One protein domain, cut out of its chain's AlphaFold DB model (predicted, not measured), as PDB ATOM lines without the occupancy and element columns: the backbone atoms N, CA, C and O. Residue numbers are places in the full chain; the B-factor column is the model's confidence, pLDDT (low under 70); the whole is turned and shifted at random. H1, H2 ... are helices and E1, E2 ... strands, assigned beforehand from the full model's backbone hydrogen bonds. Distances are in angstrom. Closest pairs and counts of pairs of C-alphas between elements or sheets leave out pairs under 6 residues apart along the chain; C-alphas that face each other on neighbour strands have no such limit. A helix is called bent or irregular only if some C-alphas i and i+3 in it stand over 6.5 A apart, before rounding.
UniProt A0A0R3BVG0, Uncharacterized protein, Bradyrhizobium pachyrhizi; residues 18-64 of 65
ATOM      1  N   GLY A  18     -35.826  65.141  11.925       87.31
ATOM      2  CA  GLY A  18     -34.949  64.745  13.034       87.31
ATOM      3  C   GLY A  18     -35.364  63.442  13.727       87.31
ATOM      4  O   GLY A  18     -34.505  62.626  14.036       87.31
ATOM      5  N   GLY A  19     -36.666  63.197  13.902       85.12
ATOM      6  CA  GLY A  19     -37.175  61.958  14.493       85.12
ATOM      7  C   GLY A  19     -36.922  60.733  13.611       85.12
ATOM      8  O   GLY A  19     -36.540  59.686  14.122       85.12
ATOM      9  N   ALA A  20     -37.058  60.872  12.289       87.00
ATOM     10  CA  ALA A  20     -36.725  59.796  11.353       87.00
ATOM     11  C   ALA A  20     -35.220  59.465  11.366       87.00
ATOM     12  O   ALA A  20     -34.846  58.294  11.358       87.00
ATOM     13  N   ILE A  21     -34.358  60.488  11.443       88.56
ATOM     14  CA  ILE A  21     -32.901  60.306  11.552       88.56
ATOM     15  C   ILE A  21     -32.527  59.657  12.888       88.56
ATOM     16  O   ILE A  21     -31.763  58.697  12.901       88.56
ATOM     17  N   ALA A  22     -33.092  60.131  14.001       89.25
ATOM     18  CA  ALA A  22     -32.853  59.558  15.322       89.25
ATOM     19  C   ALA A  22     -33.304  58.091  15.399       89.25
ATOM     20  O   ALA A  22     -32.570  57.257  15.919       89.25
ATOM     21  N   ALA A  23     -34.468  57.759  14.829       90.12
ATOM     22  CA  ALA A  23     -34.942  56.380  14.746       90.12
ATOM     23  C   ALA A  23     -33.993  55.505  13.912       90.12
ATOM     24  O   ALA A  23     -33.608  54.427  14.359       90.12
ATOM     25  N   GLY A  24     -33.560  55.983  12.741       91.81
ATOM     26  CA  GLY A  24     -32.586  55.274  11.910       91.81
ATOM     27  C   GLY A  24     -31.255  55.035  12.630       91.81
ATOM     28  O   GLY A  24     -30.737  53.920  12.614       91.81
ATOM     29  N   ALA A  25     -30.736  56.053  13.321       95.31
ATOM     30  CA  ALA A  25     -29.509  55.944  14.104       95.31
ATOM     31  C   ALA A  25     -29.657  54.952  15.264       95.31
ATOM     32  O   ALA A  25     -28.795  54.100  15.447       95.31
ATOM     33  N   ALA A  26     -30.762  55.011  16.010       94.12
ATOM     34  CA  ALA A  26     -31.028  54.083  17.104       94.12
ATOM     35  C   ALA A  26     -31.085  52.630  16.611       94.12
ATOM     36  O   ALA A  26     -30.463  51.758  17.212       94.12
ATOM     37  N   ILE A  27     -31.760  52.377  15.484       94.88
ATOM     38  CA  ILE A  27     -31.802  51.045  14.866       94.88
ATOM     39  C   ILE A  27     -30.390  50.589  14.489       94.88
ATOM     40  O   ILE A  27     -30.006  49.478  14.841       94.88
ATOM     41  N   GLY A  28     -29.600  51.440  13.827       94.12
ATOM     42  CA  GLY A  28     -28.224  51.110  13.444       94.12
ATOM     43  C   GLY A  28     -27.303  50.831  14.637       94.12
ATOM     44  O   GLY A  28     -26.475  49.927  14.591       94.12
ATOM     45  N   VAL A  29     -27.466  51.574  15.734       95.12
ATOM     46  CA  VAL A  29     -26.700  51.350  16.968       95.12
ATOM     47  C   VAL A  29     -27.083  50.020  17.607       95.12
ATOM     48  O   VAL A  29     -26.200  49.250  17.975       95.12
ATOM     49  N   VAL A  30     -28.380  49.723  17.718       94.88
ATOM     50  CA  VAL A  30     -28.855  48.463  18.305       94.88
ATOM     51  C   VAL A  30     -28.384  47.270  17.478       94.88
ATOM     52  O   VAL A  30     -27.877  46.313  18.054       94.88
ATOM     53  N   THR A  31     -28.470  47.325  16.146       90.12
ATOM     54  CA  THR A  31     -27.994  46.222  15.295       90.12
ATOM     55  C   THR A  31     -26.489  46.001  15.430       90.12
ATOM     56  O   THR A  31     -26.060  44.855  15.570       90.12
ATOM     57  N   ALA A  32     -25.688  47.071  15.456       85.56
ATOM     58  CA  ALA A  32     -24.245  46.976  15.665       85.56
ATOM     59  C   ALA A  32     -23.895  46.428  17.059       85.56
ATOM     60  O   ALA A  32     -23.047  45.546  17.178       85.56
ATOM     61  N   ALA A  33     -24.573  46.900  18.109       87.56
ATOM     62  CA  ALA A  33     -24.372  46.425  19.475       87.56
ATOM     63  C   ALA A  33     -24.750  44.947  19.624       87.56
ATOM     64  O   ALA A  33     -24.028  44.185  20.258       87.56
ATOM     65  N   THR A  34     -25.852  44.520  19.004       87.88
ATOM     66  CA  THR A  34     -26.243  43.113  18.958       87.88
ATOM     67  C   THR A  34     -25.185  42.276  18.242       87.88
ATOM     68  O   THR A  34     -24.754  41.272  18.795       87.88
ATOM     69  N   ALA A  35     -24.697  42.696  17.070       84.06
ATOM     70  CA  ALA A  35     -23.615  41.991  16.378       84.06
ATOM     71  C   ALA A  35     -22.349  41.882  17.247       84.06
ATOM     72  O   ALA A  35     -21.760  40.808  17.335       84.06
ATOM     73  N   ALA A  36     -21.982  42.954  17.952       83.62
ATOM     74  CA  ALA A  36     -20.863  42.953  18.890       83.62
ATOM     75  C   ALA A  36     -21.106  42.062  20.120       83.62
ATOM     76  O   ALA A  36     -20.157  41.499  20.651       83.62
ATOM     77  N   ALA A  37     -22.350  41.897  20.574       84.94
ATOM     78  CA  ALA A  37     -22.677  41.001  21.683       84.94
ATOM     79  C   ALA A  37     -22.501  39.518  21.310       84.94
ATOM     80  O   ALA A  37     -22.104  38.726  22.158       84.94
ATOM     81  N   TRP A  38     -22.769  39.153  20.051       84.88
ATOM     82  CA  TRP A  38     -22.566  37.790  19.548       84.88
ATOM     83  C   TRP A  38     -21.111  37.523  19.155       84.88
ATOM     84  O   TRP A  38     -20.547  36.502  19.534       84.88
ATOM     85  N   ALA A  39     -20.511  38.436  18.385       85.50
ATOM     86  CA  ALA A  39     -19.175  38.257  17.825       85.50
ATOM     87  C   ALA A  39     -18.046  38.691  18.769       85.50
ATOM     88  O   ALA A  39     -16.927  38.191  18.676       85.50
ATOM     89  N   GLY A  40     -18.312  39.619  19.685       83.62
ATOM     90  CA  GLY A  40     -17.273  40.283  20.465       83.62
ATOM     91  C   GLY A  40     -16.369  41.177  19.608       83.62
ATOM     92  O   GLY A  40     -16.617  41.422  18.426       83.62
ATOM     93  N   ALA A  41     -15.306  41.691  20.224       81.81
ATOM     94  CA  ALA A  41     -14.237  42.378  19.505       81.81
ATOM     95  C   ALA A  41     -13.295  41.358  18.848       81.81
ATOM     96  O   ALA A  41     -13.032  40.302  19.425       81.81
ATOM     97  N   ALA A  42     -12.754  41.694  17.674       82.94
ATOM     98  CA  ALA A  42     -11.759  40.860  17.005       82.94
ATOM     99  C   ALA A  42     -10.517  40.682  17.909       82.94
ATOM    100  O   ALA A  42      -9.947  41.688  18.343       82.94
ATOM    101  N   PRO A  43     -10.071  39.440  18.186       82.75
ATOM    102  CA  PRO A  43      -8.914  39.183  19.048       82.75
ATOM    103  C   PRO A  43      -7.601  39.734  18.483       82.75
ATOM    104  O   PRO A  43      -6.710  40.112  19.242       82.75
ATOM    105  N   ALA A  44      -7.472  39.763  17.154       85.25
ATOM    106  CA  ALA A  44      -6.290  40.246  16.458       85.25
ATOM    107  C   ALA A  44      -6.656  40.933  15.126       85.25
ATOM    108  O   ALA A  44      -7.693  40.625  14.529       85.25
ATOM    109  N   PRO A  45      -5.805  41.851  14.630       85.19
ATOM    110  CA  PRO A  45      -5.953  42.422  13.295       85.19
ATOM    111  C   PRO A  45      -5.915  41.333  12.213       85.19
ATOM    112  O   PRO A  45      -5.101  40.416  12.284       85.19
ATOM    113  N   GLY A  46      -6.766  41.458  11.191       88.06
ATOM    114  CA  GLY A  46      -6.819  40.509  10.068       88.06
ATOM    115  C   GLY A  46      -7.677  39.262  10.309       88.06
ATOM    116  O   GLY A  46      -7.689  38.367   9.465       88.06
ATOM    117  N   MET A  47      -8.405  39.199  11.427       89.94
ATOM    118  CA  MET A  47      -9.415  38.165  11.658       89.94
ATOM    119  C   MET A  47     -10.777  38.574  11.077       89.94
ATOM    120  O   MET A  47     -11.242  39.697  11.273       89.94
ATOM    121  N   CYS A  48     -11.422  37.637  10.390       90.19
ATOM    122  CA  CYS A  48     -12.785  37.695   9.884       90.19
ATOM    123  C   CYS A  48     -13.715  36.871  10.786       90.19
ATOM    124  O   CYS A  48     -13.350  35.802  11.275       90.19
ATOM    125  N   TRP A  49     -14.932  37.368  11.010       89.38
ATOM    126  CA  TRP A  49     -15.968  36.639  11.742       89.38
ATOM    127  C   TRP A  49     -16.692  35.653  10.817       89.38
ATOM    128  O   TRP A  49     -17.211  36.051   9.771       89.38
ATOM    129  N   TYR A  50     -16.782  34.389  11.228       88.38
ATOM    130  CA  TYR A  50     -17.474  33.321  10.510       88.38
ATOM    131  C   TYR A  50     -18.649  32.787  11.331       88.38
ATOM    132  O   TYR A  50     -18.499  32.459  12.504       88.38
ATOM    133  N   TYR A  51     -19.825  32.677  10.710       90.38
ATOM    134  CA  TYR A  51     -21.025  32.147  11.362       90.38
ATOM    135  C   TYR A  51     -21.045  30.619  11.333       90.38
ATOM    136  O   TYR A  51     -20.809  30.015  10.288       90.38
ATOM    137  N   THR A  52     -21.388  30.001  12.461       90.31
ATOM    138  CA  THR A  52     -21.510  28.537  12.583       90.31
ATOM    139  C   THR A  52     -22.946  28.043  12.501       90.31
ATOM    140  O   THR A  52     -23.168  26.873  12.205       90.31
ATOM    141  N   ASP A  53     -23.917  28.924  12.737       86.44
ATOM    142  CA  ASP A  53     -25.339  28.593  12.753       86.44
ATOM    143  C   ASP A  53     -26.139  29.496  11.800       86.44
ATOM    144  O   ASP A  53     -25.814  30.674  11.607       86.44
ATOM    145  N   GLN A  54     -27.222  28.963  11.224       84.06
ATOM    146  CA  GLN A  54     -28.118  29.692  10.316       84.06
ATOM    147  C   GLN A  54     -28.774  30.912  10.993       84.06
ATOM    148  O   GLN A  54     -29.099  31.893  10.325       84.06
ATOM    149  N   SER A  55     -28.934  30.874  12.319       85.00
ATOM    150  CA  SER A  55     -29.412  31.982  13.148       85.00
ATOM    151  C   SER A  55     -28.434  33.165  13.187       85.00
ATOM    152  O   SER A  55     -28.840  34.268  13.546       85.00
ATOM    153  N   ARG A  56     -27.165  32.981  12.780       83.62
ATOM    154  CA  ARG A  56     -26.112  34.020  12.763       83.62
ATOM    155  C   ARG A  56     -25.850  34.674  14.127       83.62
ATOM    156  O   ARG A  56     -25.359  35.796  14.204       83.62
ATOM    157  N   THR A  57     -26.169  33.969  15.203       86.12
ATOM    158  CA  THR A  57     -25.938  34.386  16.595       86.12
ATOM    159  C   THR A  57     -24.678  33.762  17.186       86.12
ATOM    160  O   THR A  57     -24.194  34.208  18.219       86.12
ATOM    161  N   GLN A  58     -24.128  32.739  16.532       84.44
ATOM    162  CA  GLN A  58     -22.914  32.048  16.950       84.44
ATOM    163  C   GLN A  58     -21.913  31.991  15.802       84.44
ATOM    164  O   GLN A  58     -22.286  31.969  14.621       84.44
ATOM    165  N   GLY A  59     -20.638  31.987  16.165       89.38
ATOM    166  CA  GLY A  59     -19.542  32.012  15.218       89.38
ATOM    167  C   GLY A  59     -18.183  32.011  15.900       89.38
ATOM    168  O   GLY A  59     -18.082  31.891  17.123       89.38
ATOM    169  N   PHE A  60     -17.142  32.134  15.090       88.69
ATOM    170  CA  PHE A  60     -15.757  32.216  15.530       88.69
ATOM    171  C   PHE A  60     -14.994  33.238  14.688       88.69
ATOM    172  O   PHE A  60     -15.376  33.559  13.561       88.69
ATOM    173  N   TRP A  61     -13.908  33.750  15.254       91.06
ATOM    174  CA  TRP A  61     -12.934  34.551  14.525       91.06
ATOM    175  C   TRP A  61     -11.893  33.629  13.912       91.06
ATOM    176  O   TRP A  61     -11.305  32.819  14.625       91.06
ATOM    177  N   ASP A  62     -11.647  33.784  12.619       90.75
ATOM    178  CA  ASP A  62     -10.556  33.103  11.927       90.75
ATOM    179  C   ASP A  62      -9.827  34.080  11.011       90.75
ATOM    180  O   ASP A  62     -10.338  35.164  10.727       90.75
ATOM    181  N   TYR A  63      -8.624  33.746  10.555       90.31
ATOM    182  CA  TYR A  63      -7.921  34.627   9.625       90.31
ATOM    183  C   TYR A  63      -8.650  34.672   8.285       90.31
ATOM    184  O   TYR A  63      -9.025  33.638   7.735       90.31
ATOM    185  N   CYS A  64      -8.846  35.884   7.761       86.88
ATOM    186  CA  CYS A  64      -9.414  36.052   6.431       86.88
ATOM    187  C   CYS A  64      -8.493  35.357   5.411       86.88
ATOM    188  O   CYS A  64      -7.308  35.695   5.333       86.88
TER     189      CYS A  64
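What this domain is: This is residues 18 to 64 of the 65 residues of an uncharacterized protein of Bradyrhizobium pachyrhizi (UniProt A0A0R3BVG0). A small hairpin of two antiparallel strands, E1 and E2, forms a head at one end of a single long helix, H1, and the strands run crosswise to the helix. Residues 18 to 33 of H1 stick out from this head as a long free arm, which makes most of the length. The printed part has 47 residues with one named helix and two named strands, in the order H1, E1, E2 along the chain; the sheet's order is E1 - E2, antiparallel, and the class is mixed, helices and strands. The whole is loose, with a radius of gyration of the C-alphas of 13.6 A, and elongated, spanning 41 by 25 by 15 A.

Where its parts are: Strand E1 is residues 47 to 51, 13.1 A from first to last C-alpha, and begins with C-alpha 47 at (-9.415, 38.165, 11.658). Strand E2 is residues 59 to 63, 13.2 A long, and ends with C-alpha 63 at (-7.921, 34.627, 9.625). Helix H1 is residues 18 to 39, 31.2 A from first to last C-alpha, from C-alpha 18 at (-34.949, 64.745, 13.034) to C-alpha 39 at (-19.175, 38.257, 17.825). H1 is not bent.

How they stand to each other: E1 and E2 form a hairpin, antiparallel, with 148 degrees between their N-to-C directions. The C-alphas of Met 47 and Tyr 63 face each other at 4.3 A, and those of Tyr 51 and Gly 59 at 4.1 A. Across the pair, N 48 and O 62 are within hydrogen-bond range at 2.7 A, as are N 60 and O 50 at 2.9 A. H1 comes within 10 A of the sheet's C-alphas with its residues 38 to 39. The closest C-alphas of H1 and E2 are those of Ala 39 and Gly 59, 6.8 A apart, and the two centres are 23.3 A apart. The closest C-alphas of H1 and E1 are those of Ala 39 and Trp 49, 7.1 A apart, and this is the one pair within 8 A. In H1 every O i to N i+4 pair is within hydrogen-bond range.

The domain as a whole: The two C-alphas farthest apart are those of Gly 18 and Tyr 63, at 40.6 A. Residues 18 to 33 stand free, and the body without them has 31 residues, spans 25 by 16 by 8 A and has a radius of gyration of 9.1 A. The links from H1 to E1 and from E1 to E2 are both short, with 7 residues each. The printed part has no cut; it runs from residue 18 to residue 64 of a chain of 65 residues. The mean pLDDT of the printed part is 88.0, and no printed residue is under 70.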